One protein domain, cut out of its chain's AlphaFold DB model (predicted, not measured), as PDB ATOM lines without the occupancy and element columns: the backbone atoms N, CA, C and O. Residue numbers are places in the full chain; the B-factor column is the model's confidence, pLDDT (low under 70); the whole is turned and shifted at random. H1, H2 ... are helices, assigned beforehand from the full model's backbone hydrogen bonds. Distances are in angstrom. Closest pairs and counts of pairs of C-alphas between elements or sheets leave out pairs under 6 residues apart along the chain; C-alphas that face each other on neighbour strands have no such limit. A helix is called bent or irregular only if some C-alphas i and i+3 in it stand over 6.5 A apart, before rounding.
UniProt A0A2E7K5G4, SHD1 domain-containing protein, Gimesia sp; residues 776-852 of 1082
ATOM      1  N   GLN A 776     153.938 122.182 132.483       67.75
ATOM      2  CA  GLN A 776     153.323 120.936 132.021       67.75
ATOM      3  C   GLN A 776     153.758 120.553 130.601       67.75
ATOM      4  O   GLN A 776     153.999 119.373 130.369       67.75
ATOM      5  N   GLY A 777     153.908 121.514 129.682       76.38
ATOM      6  CA  GLY A 777     154.476 121.292 128.345       76.38
ATOM      7  C   GLY A 777     155.953 120.882 128.383       76.38
ATOM      8  O   GLY A 777     156.436 120.190 127.490       76.38
ATOM      9  N   MET A 778     156.667 121.213 129.459       80.00
ATOM     10  CA  MET A 778     158.065 120.824 129.616       80.00
ATOM     11  C   MET A 778     158.257 119.307 129.762       80.00
ATOM     12  O   MET A 778     159.254 118.779 129.286       80.00
ATOM     13  N   LEU A 779     157.314 118.583 130.377       85.69
ATOM     14  CA  LEU A 779     157.443 117.129 130.564       85.69
ATOM     15  C   LEU A 779     157.386 116.364 129.224       85.69
ATOM     16  O   LEU A 779     158.295 115.570 128.978       85.69
ATOM     17  N   PRO A 780     156.414 116.622 128.322       85.06
ATOM     18  CA  PRO A 780     156.452 116.114 126.951       85.06
ATOM     19  C   PRO A 780     157.696 116.535 126.170       85.06
ATOM     20  O   PRO A 780     158.219 115.720 125.414       85.06
ATOM     21  N   LEU A 781     158.186 117.770 126.359       85.25
ATOM     22  CA  LEU A 781     159.397 118.249 125.688       85.25
ATOM     23  C   LEU A 781     160.637 117.469 126.150       85.25
ATOM     24  O   LEU A 781     161.363 116.959 125.303       85.25
ATOM     25  N   ILE A 782     160.841 117.291 127.461       86.38
ATOM     26  CA  ILE A 782     161.929 116.466 128.017       86.38
ATOM     27  C   ILE A 782     161.826 115.036 127.487       86.38
ATOM     28  O   ILE A 782     162.807 114.502 126.986       86.38
ATOM     29  N   ALA A 783     160.636 114.437 127.523       88.25
ATOM     30  CA  ALA A 783     160.432 113.089 127.004       88.25
ATOM     31  C   ALA A 783     160.627 112.976 125.483       88.25
ATOM     32  O   ALA A 783     160.974 111.903 125.000       88.25
ATOM     33  N   SER A 784     160.427 114.060 124.726       88.69
ATOM     34  CA  SER A 784     160.706 114.083 123.285       88.69
ATOM     35  C   SER A 784     162.205 114.065 122.981       88.69
ATOM     36  O   SER A 784     162.623 113.426 122.019       88.69
ATOM     37  N   VAL A 785     163.017 114.736 123.806       86.88
ATOM     38  CA  VAL A 785     164.467 114.877 123.584       86.88
ATOM     39  C   VAL A 785     165.305 113.850 124.346       86.88
ATOM     40  O   VAL A 785     166.453 113.627 123.975       86.88
ATOM     41  N   ALA A 786     164.734 113.237 125.383       89.38
ATOM     42  CA  ALA A 786     165.342 112.211 126.227       89.38
ATOM     43  C   ALA A 786     164.305 111.112 126.570       89.38
ATOM     44  O   ALA A 786     163.890 110.974 127.729       89.38
ATOM     45  N   PRO A 787     163.813 110.346 125.575       91.38
ATOM     46  CA  PRO A 787     162.775 109.329 125.776       91.38
ATOM     47  C   PRO A 787     163.180 108.230 126.766       91.38
ATOM     48  O   PRO A 787     162.316 107.635 127.414       91.38
ATOM     49  N   GLU A 788     164.480 107.990 126.944       91.31
ATOM     50  CA  GLU A 788     165.032 107.056 127.923       91.31
ATOM     51  C   GLU A 788     164.635 107.389 129.372       91.31
ATOM     52  O   GLU A 788     164.568 106.484 130.205       91.31
ATOM     53  N   PHE A 789     164.248 108.637 129.666       89.25
ATOM     54  CA  PHE A 789     163.778 109.044 130.997       89.25
ATOM     55  C   PHE A 789     162.439 108.411 131.369       89.25
ATOM     56  O   PHE A 789     162.140 108.259 132.551       89.25
ATOM     57  N   LEU A 790     161.622 108.044 130.379       91.81
ATOM     58  CA  LEU A 790     160.359 107.342 130.611       91.81
ATOM     59  C   LEU A 790     160.550 105.837 130.836       91.81
ATOM     60  O   LEU A 790     159.617 105.154 131.266       91.81
ATOM     61  N   GLU A 791     161.727 105.313 130.505       93.62
ATOM     62  CA  GLU A 791     162.054 103.892 130.614       93.62
ATOM     63  C   GLU A 791     162.965 103.612 131.821       93.62
ATOM     64  O   GLU A 791     162.883 102.538 132.411       93.62
ATOM     65  N   ASN A 792     163.775 104.585 132.253       93.44
ATOM     66  CA  ASN A 792     164.552 104.503 133.485       93.44
ATOM     67  C   ASN A 792     163.664 104.788 134.720       93.44
ATOM     68  O   ASN A 792     163.159 105.905 134.857       93.44
ATOM     69  N   PRO A 793     163.499 103.840 135.665       89.62
ATOM     70  CA  PRO A 793     162.607 104.015 136.816       89.62
ATOM     71  C   PRO A 793     162.972 105.177 137.748       89.62
ATOM     72  O   PRO A 793     162.085 105.761 138.366       89.62
ATOM     73  N   GLU A 794     164.257 105.510 137.880       86.25
ATOM     74  CA  GLU A 794     164.708 106.620 138.728       86.25
ATOM     75  C   GLU A 794     164.414 107.969 138.072       86.25
ATOM     76  O   GLU A 794     163.892 108.873 138.721       86.25
ATOM     77  N   GLN A 795     164.674 108.095 136.769       88.75
ATOM     78  CA  GLN A 795     164.366 109.313 136.014       88.75
ATOM     79  C   GLN A 795     162.852 109.514 135.865       88.75
ATOM     80  O   GLN A 795     162.366 110.636 135.997       88.75
ATOM     81  N   LEU A 796     162.088 108.434 135.673       91.44
ATOM     82  CA  LEU A 796     160.627 108.480 135.653       91.44
ATOM     83  C   LEU A 796     160.070 108.923 137.009       91.44
ATOM     84  O   LEU A 796     159.144 109.734 137.055       91.44
ATOM     85  N   ASP A 797     160.652 108.450 138.115       88.69
ATOM     86  CA  ASP A 797     160.292 108.923 139.452       88.69
ATOM     87  C   ASP A 797     160.605 110.419 139.618       88.69
ATOM     88  O   ASP A 797     159.758 111.166 140.106       88.69
ATOM     89  N   GLN A 798     161.750 110.901 139.122       85.19
ATOM     90  CA  GLN A 798     162.073 112.334 139.110       85.19
ATOM     91  C   GLN A 798     161.077 113.158 138.274       85.19
ATOM     92  O   GLN A 798     160.634 114.219 138.721       85.19
ATOM     93  N   LEU A 799     160.652 112.668 137.103       88.12
ATOM     94  CA  LEU A 799     159.598 113.304 136.301       88.12
ATOM     95  C   LEU A 799     158.244 113.299 137.028       88.12
ATOM     96  O   LEU A 799     157.491 114.269 136.933       88.12
ATOM     97  N   MET A 800     157.943 112.256 137.805       89.69
ATOM     98  CA  MET A 800     156.752 112.192 138.656       89.69
ATOM     99  C   MET A 800     156.820 113.181 139.824       89.69
ATOM    100  O   MET A 800     155.810 113.807 140.147       89.69
ATOM    101  N   VAL A 801     157.998 113.381 140.422       86.44
ATOM    102  CA  VAL A 801     158.242 114.436 141.422       86.44
ATOM    103  C   VAL A 801     158.020 115.815 140.797       86.44
ATOM    104  O   VAL A 801     157.303 116.635 141.373       86.44
ATOM    105  N   MET A 802     158.559 116.064 139.598       83.44
ATOM    106  CA  MET A 802     158.303 117.305 138.854       83.44
ATOM    107  C   MET A 802     156.812 117.491 138.563       83.44
ATOM    108  O   MET A 802     156.268 118.567 138.812       83.44
ATOM    109  N   ARG A 803     156.119 116.444 138.097       87.00
ATOM    110  CA  ARG A 803     154.679 116.493 137.821       87.00
ATOM    111  C   ARG A 803     153.875 116.805 139.078       87.00
ATOM    112  O   ARG A 803     152.993 117.659 139.029       87.00
ATOM    113  N   TRP A 804     154.200 116.174 140.205       87.12
ATOM    114  CA  TRP A 804     153.579 116.489 141.491       87.12
ATOM    115  C   TRP A 804     153.782 117.958 141.863       87.12
ATOM    116  O   TRP A 804     152.808 118.621 142.221       87.12
ATOM    117  N   ARG A 805     155.004 118.491 141.715       77.25
ATOM    118  CA  ARG A 805     155.283 119.912 141.969       77.25
ATOM    119  C   ARG A 805     154.445 120.814 141.071       77.25
ATOM    120  O   ARG A 805     153.821 121.741 141.574       77.25
ATOM    121  N   PHE A 806     154.361 120.510 139.778       75.19
ATOM    122  CA  PHE A 806     153.570 121.289 138.821       75.19
ATOM    123  C   PHE A 806     152.068 121.284 139.120       75.19
ATOM    124  O   PHE A 806     151.365 122.227 138.759       75.19
ATOM    125  N   GLU A 807     151.566 120.241 139.779       79.00
ATOM    126  CA  GLU A 807     150.163 120.138 140.183       79.00
ATOM    127  C   GLU A 807     149.864 120.779 141.550       79.00
ATOM    128  O   GLU A 807     148.712 121.146 141.805       79.00
ATOM    129  N   ASN A 808     150.867 120.911 142.429       72.00
ATOM    130  CA  ASN A 808     150.661 121.196 143.857       72.00
ATOM    131  C   ASN A 808     151.371 122.431 144.401       72.00
ATOM    132  O   ASN A 808     150.926 122.983 145.408       72.00
ATOM    133  N   VAL A 809     152.429 122.897 143.742       64.94
ATOM    134  CA  VAL A 809     153.123 124.130 144.105       64.94
ATOM    135  C   VAL A 809     152.569 125.248 143.218       64.94
ATOM    136  O   VAL A 809     152.682 125.154 141.995       64.94
ATOM    137  N   PRO A 810     151.927 126.286 143.787       55.69
ATOM    138  CA  PRO A 810     151.421 127.404 143.003       55.69
ATOM    139  C   PRO A 810     152.602 128.143 142.363       55.69
ATOM    140  O   PRO A 810     153.283 128.919 143.026       55.69
ATOM    141  N   MET A 811     152.849 127.873 141.083       55.75
ATOM    142  CA  MET A 811     153.759 128.653 140.247       55.75
ATOM    143  C   MET A 811     152.980 129.805 139.611       55.75
ATOM    144  O   MET A 811     151.827 129.625 139.208       55.75
ATOM    145  N   PHE A 812     153.591 130.990 139.558       46.41
ATOM    146  CA  PHE A 812     152.973 132.207 139.033       46.41
ATOM    147  C   PHE A 812     152.406 131.984 137.617       46.41
ATOM    148  O   PHE A 812     153.089 131.461 136.743       46.41
ATOM    149  N   ASP A 813     151.135 132.345 137.424       47.16
ATOM    150  CA  ASP A 813     150.396 132.399 136.148       47.16
ATOM    151  C   ASP A 813     150.267 131.112 135.305       47.16
ATOM    152  O   ASP A 813     149.609 131.115 134.260       47.16
ATOM    153  N   VAL A 814     150.767 129.970 135.781       47.22
ATOM    154  CA  VAL A 814     150.602 128.676 135.104       47.22
ATOM    155  C   VAL A 814     149.340 127.978 135.606       47.22
ATOM    156  O   VAL A 814     149.285 127.453 136.719       47.22
ATOM    157  N   LYS A 815     148.310 127.907 134.757       51.78
ATOM    158  CA  LYS A 815     147.149 127.043 135.010       51.78
ATOM    159  C   LYS A 815     147.521 125.597 134.649       51.78
ATOM    160  O   LYS A 815     147.875 125.368 133.492       51.78
ATOM    161  N   PRO A 816     147.448 124.628 135.584       54.50
ATOM    162  CA  PRO A 816     147.643 123.225 135.238       54.50
ATOM    163  C   PRO A 816     146.598 122.790 134.210       54.50
ATOM    164  O   PRO A 816     145.482 123.318 134.183       54.50
ATOM    165  N   ASP A 817     146.957 121.822 133.374       57.75
ATOM    166  CA  ASP A 817     145.992 121.139 132.526       57.75
ATOM    167  C   ASP A 817     144.927 120.435 133.390       57.75
ATOM    168  O   ASP A 817     145.118 120.185 134.580       57.75
ATOM    169  N   GLN A 818     143.761 120.147 132.809       59.91
ATOM    170  CA  GLN A 818     142.650 119.507 133.533       59.91
ATOM    171  C   GLN A 818     142.988 118.091 134.037       59.91
ATOM    172  O   GLN A 818     142.248 117.528 134.842       59.91
ATOM    173  N   VAL A 819     144.090 117.500 133.568       66.38
ATOM    174  CA  VAL A 819     144.545 116.176 133.989       66.38
ATOM    175  C   VAL A 819     145.376 116.324 135.258       66.38
ATOM    176  O   VAL A 819     146.298 117.128 135.305       66.38
ATOM    177  N   ARG A 820     145.079 115.541 136.298       74.19
ATOM    178  CA  ARG A 820     145.922 115.456 137.495       74.19
ATOM    179  C   ARG A 820     146.238 114.019 137.842       74.19
ATOM    180  O   ARG A 820     145.355 113.165 137.823       74.19
ATOM    181  N   PHE A 821     147.490 113.776 138.194       82.31
ATOM    182  CA  PHE A 821     147.941 112.501 138.733       82.31
ATOM    183  C   PHE A 821     147.908 112.521 140.260       82.31
ATOM    184  O   PHE A 821     147.724 111.476 140.882       82.31
ATOM    185  N   PHE A 822     148.020 113.690 140.885       83.94
ATOM    186  CA  PHE A 822     148.104 113.876 142.326       83.94
ATOM    187  C   PHE A 822     147.018 114.819 142.859       83.94
ATOM    188  O   PHE A 822     146.457 115.654 142.146       83.94
ATOM    189  N   ASP A 823     146.710 114.682 144.147       75.75
ATOM    190  CA  ASP A 823     145.669 115.472 144.800       75.75
ATOM    191  C   ASP A 823     146.123 116.920 144.985       75.75
ATOM    192  O   ASP A 823     147.099 117.161 145.687       75.75
ATOM    193  N   LYS A 824     145.394 117.890 144.413       65.00
ATOM    194  CA  LYS A 824     145.740 119.325 144.489       65.00
ATOM    195  C   LYS A 824     145.932 119.808 145.924       65.00
ATOM    196  O   LYS A 824     145.049 119.606 146.766       65.00
ATOM    197  N   GLY A 825     147.001 120.566 146.140       65.38
ATOM    198  CA  GLY A 825     147.360 121.127 147.439       65.38
ATOM    199  C   GLY A 825     147.984 120.095 148.374       65.38
ATOM    200  O   GLY A 825     148.095 120.359 149.568       65.38
ATOM    201  N   SER A 826     148.372 118.929 147.850       70.44
ATOM    202  CA  SER A 826     149.224 117.985 148.557       70.44
ATOM    203  C   SER A 826     150.490 118.727 148.992       70.44
ATOM    204  O   SER A 826     151.298 119.156 148.170       70.44
ATOM    205  N   GLN A 827     150.606 118.964 150.302       67.81
ATOM    206  CA  GLN A 827     151.769 119.620 150.903       67.81
ATOM    207  C   GLN A 827     152.951 118.663 151.030       67.81
ATOM    208  O   GLN A 827     154.073 119.121 151.240       67.81
ATOM    209  N   THR A 828     152.676 117.358 150.923       75.94
ATOM    210  CA  THR A 828     153.657 116.294 151.062       75.94
ATOM    211  C   THR A 828     153.883 115.532 149.769       75.94
ATOM    212  O   THR A 828     152.927 115.103 149.126       75.94
ATOM    213  N   LEU A 829     155.146 115.338 149.387       78.81
ATOM    214  CA  LEU A 829     155.480 114.505 148.234       78.81
ATOM    215  C   LEU A 829     154.952 113.067 148.466       78.81
ATOM    216  O   LEU A 829     155.340 112.448 149.458       78.81
ATOM    217  N   PRO A 830     154.087 112.509 147.590       82.56
ATOM    218  CA  PRO A 830     153.546 111.159 147.752       82.56
ATOM    219  C   PRO A 830     154.671 110.133 147.800       82.56
ATOM    220  O   PRO A 830     155.665 110.335 147.116       82.56
ATOM    221  N   SER A 831     154.523 109.030 148.538       85.31
ATOM    222  CA  SER A 831     155.566 107.997 148.608       85.31
ATOM    223  C   SER A 831     155.939 107.449 147.223       85.31
ATOM    224  O   SER A 831     155.155 107.528 146.270       85.31
ATOM    225  N   ARG A 832     157.140 106.864 147.108       83.94
ATOM    226  CA  ARG A 832     157.623 106.265 145.853       83.94
ATOM    227  C   ARG A 832     156.631 105.245 145.288       83.94
ATOM    228  O   ARG A 832     156.372 105.279 144.093       83.94
ATOM    229  N   ASP A 833     156.000 104.434 146.134       86.50
ATOM    230  CA  ASP A 833     155.008 103.437 145.704       86.50
ATOM    231  C   ASP A 833     153.743 104.079 145.123       86.50
ATOM    232  O   ASP A 833     153.235 103.645 144.088       86.50
ATOM    233  N   VAL A 834     153.254 105.167 145.734       84.44
ATOM    234  CA  VAL A 834     152.100 105.922 145.217       84.44
ATOM    235  C   VAL A 834     152.428 106.561 143.868       84.44
ATOM    236  O   VAL A 834     151.571 106.605 142.981       84.44
ATOM    237  N   ARG A 835     153.661 107.050 143.688       92.94
ATOM    238  CA  ARG A 835     154.130 107.578 142.398       92.94
ATOM    239  C   ARG A 835     154.288 106.458 141.370       92.94
ATOM    240  O   ARG A 835     153.772 106.603 140.267       92.94
ATOM    241  N   ALA A 836     154.887 105.327 141.737       90.50
ATOM    242  CA  ALA A 836     155.063 104.159 140.875       90.50
ATOM    243  C   ALA A 836     153.718 103.600 140.377       90.50
ATOM    244  O   ALA A 836     153.552 103.374 139.182       90.50
ATOM    245  N   ALA A 837     152.709 103.499 141.249       88.81
ATOM    246  CA  ALA A 837     151.358 103.061 140.879       88.81
ATOM    247  C   ALA A 837     150.670 103.986 139.853       88.81
ATOM    248  O   ALA A 837     149.755 103.578 139.137       88.81
ATOM    249  N   LYS A 838     151.103 105.250 139.777       91.62
ATOM    250  CA  LYS A 838     150.598 106.259 138.835       91.62
ATOM    251  C   LYS A 838     151.503 106.433 137.611       91.62
ATOM    252  O   LYS A 838     151.076 107.065 136.644       91.62
ATOM    253  N   ALA A 839     152.712 105.872 137.640       92.00
ATOM    254  CA  ALA A 839     153.761 106.116 136.657       92.00
ATOM    255  C   ALA A 839     153.374 105.631 135.258       92.00
ATOM    256  O   ALA A 839     153.603 106.355 134.299       92.00
ATOM    257  N   GLU A 840     152.693 104.490 135.122       91.12
ATOM    258  CA  GLU A 840     152.255 103.995 133.806       91.12
ATOM    259  C   GLU A 840     151.184 104.886 133.165       91.12
ATOM    260  O   GLU A 840     151.244 105.189 131.972       91.12
ATOM    261  N   LYS A 841     150.233 105.396 133.961       87.50
ATOM    262  CA  LYS A 841     149.237 106.367 133.472       87.50
ATOM    263  C   LYS A 841     149.910 107.674 133.059       87.50
ATOM    264  O   LYS A 841     149.541 108.257 132.041       87.50
ATOM    265  N   PHE A 842     150.893 108.123 133.840       90.75
ATOM    266  CA  PHE A 842     151.688 109.301 133.515       90.75
ATOM    267  C   PHE A 842     152.512 109.088 132.245       90.75
ATOM    268  O   PHE A 842     152.447 109.911 131.345       90.75
ATOM    269  N   LYS A 843     153.199 107.955 132.109       91.94
ATOM    270  CA  LYS A 843     153.977 107.571 130.930       91.94
ATOM    271  C   LYS A 843     153.117 107.532 129.671       91.94
ATOM    272  O   LYS A 843     153.510 108.102 128.657       91.94
ATOM    273  N   ALA A 844     151.928 106.932 129.738       88.12
ATOM    274  CA  ALA A 844     150.975 106.921 128.628       88.12
ATOM    275  C   ALA A 844     150.505 108.338 128.253       88.12
ATOM    276  O   ALA A 844     150.405 108.667 127.070       88.12
ATOM    277  N   TRP A 845     150.258 109.191 129.253       88.69
ATOM    278  CA  TRP A 845     149.955 110.603 129.035       88.69
ATOM    279  C   TRP A 845     151.133 111.316 128.362       88.69
ATOM    280  O   TRP A 845     150.947 111.857 127.280       88.69
ATOM    281  N   VAL A 846     152.348 111.244 128.915       87.75
ATOM    282  CA  VAL A 846     153.527 111.911 128.344       87.75
ATOM    283  C   VAL A 846     153.768 111.452 126.907       87.75
ATOM    284  O   VAL A 846     153.854 112.308 126.039       87.75
ATOM    285  N   LYS A 847     153.784 110.139 126.622       87.50
ATOM    286  CA  LYS A 847     154.009 109.606 125.261       87.50
ATOM    287  C   LYS A 847     153.009 110.166 124.249       87.50
ATOM    288  O   LYS A 847     153.408 110.630 123.186       87.50
ATOM    289  N   ARG A 848     151.722 110.206 124.612       82.69
ATOM    290  CA  ARG A 848     150.663 110.762 123.757       82.69
ATOM    291  C   ARG A 848     150.877 112.245 123.440       82.69
ATOM    292  O   ARG A 848     150.523 112.690 122.353       82.69
ATOM    293  N   TRP A 849     151.410 113.009 124.389       81.75
ATOM    294  CA  TRP A 849     151.715 114.428 124.202       81.75
ATOM    295  C   TRP A 849     153.068 114.659 123.527       81.75
ATOM    296  O   TRP A 849     153.227 115.637 122.812       81.75
ATOM    297  N   THR A 850     154.039 113.767 123.700       84.25
ATOM    298  CA  THR A 850     155.332 113.827 123.013       84.25
ATOM    299  C   THR A 850     155.154 113.739 121.498       84.25
ATOM    300  O   THR A 850     155.797 114.489 120.773       84.25
ATOM    301  N   GLU A 851     154.218 112.918 121.016       81.00
ATOM    302  CA  GLU A 851     153.860 112.845 119.590       81.00
ATOM    303  C   GLU A 851     153.283 114.158 119.027       81.00
ATOM    304  O   GLU A 851     153.281 114.353 117.813       81.00
ATOM    305  N   SER A 852     152.783 115.060 119.884       76.94
ATOM    306  CA  SER A 852     152.284 116.379 119.478       76.94
ATOM    307  C   SER A 852     153.297 117.510 119.669       76.94
ATOM    308  O   SER A 852     152.992 118.645 119.296       76.94
TER     309      SER A 852
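This is residues 776 to 852 of the 1082 residues of the protein "SHD1 domain-containing protein" of Gimesia sp (UniProt A0A2E7K5G4). What is the overall picture? H1, the short H2 and H3 make a loose U, H1 and H3 running opposite ways side by side, and H4 crosses one face of the U at a large angle to both. A long loop, residues 809 to 831, bulges out beyond the last residues of H3 before the chain folds back into H4. What is it made of, and how large is it? The 77 printed residues have four named helices, H1, H2, H3 and H4 in that order, and no named strand; the class is all helix. The whole is compact and flat, with a radius of gyration of the C-alphas of 11.8 A and spans of 29 by 29 by 16 A.

Where do the first helices lie? H1 is residues 776 to 785, 15.2 A long, and begins at C-alpha 776 at (153.323, 120.936, 132.021). H2 is residues 787 to 790, 5.8 A long. Where are the longer helices? H3 is residues 793 to 808, 22.1 A long, and begins at C-alpha 793 at (162.607, 104.015, 136.816). H4 is residues 832 to 850, 24.2 A long, and ends at C-alpha 850 at (155.332, 113.827, 123.013). Is H4 straight? It has a kink of 48 degrees near residue 839 and is irregular, with C-alphas 837 and 840 7.2 A apart.

What does the hub, H3, touch? With residues 799 to 806 alone it touches H1 at a shallow tilt of 21 degrees, opposite ways; the closest C-alphas, of Gln 776 and Phe 806, are 6.8 A apart. With residues 796 to 800 alone it touches H4, about perpendicular at 85 degrees, the closest C-alphas being those of Met 800 and Arg 835 at 6.5 A. It touches H2 only at the corner, the closest C-alphas being those of Phe 789 and Gln 795 at 5.1 A. How does H4 meet H1? With residues 846 to 850 alone H4 touches H1, about perpendicular at 76 degrees; the closest C-alphas, of Pro 780 and Thr 850, are 4.7 A apart. How do the helix backbones run? Every O i to N i+4 pair is within hydrogen-bond range in H3, against 5 of 6 in H1 and 12 of 15 in H4; H2 is too short for such a pair.

How far does it reach? The two C-alphas farthest apart, those of Gln 827 and Glu 851, are 32.1 A apart. Are there cuts or long links? The printed part has no cut; the links H1 to H2 and H2 to H3 are tight, and H3 to H4 is long, with 23 residues. Where is confidence low? The mean pLDDT of the printed part is 80.1, and residue 776, residues 809 to 819, residues 824 to 825 and residue 827 are under 70.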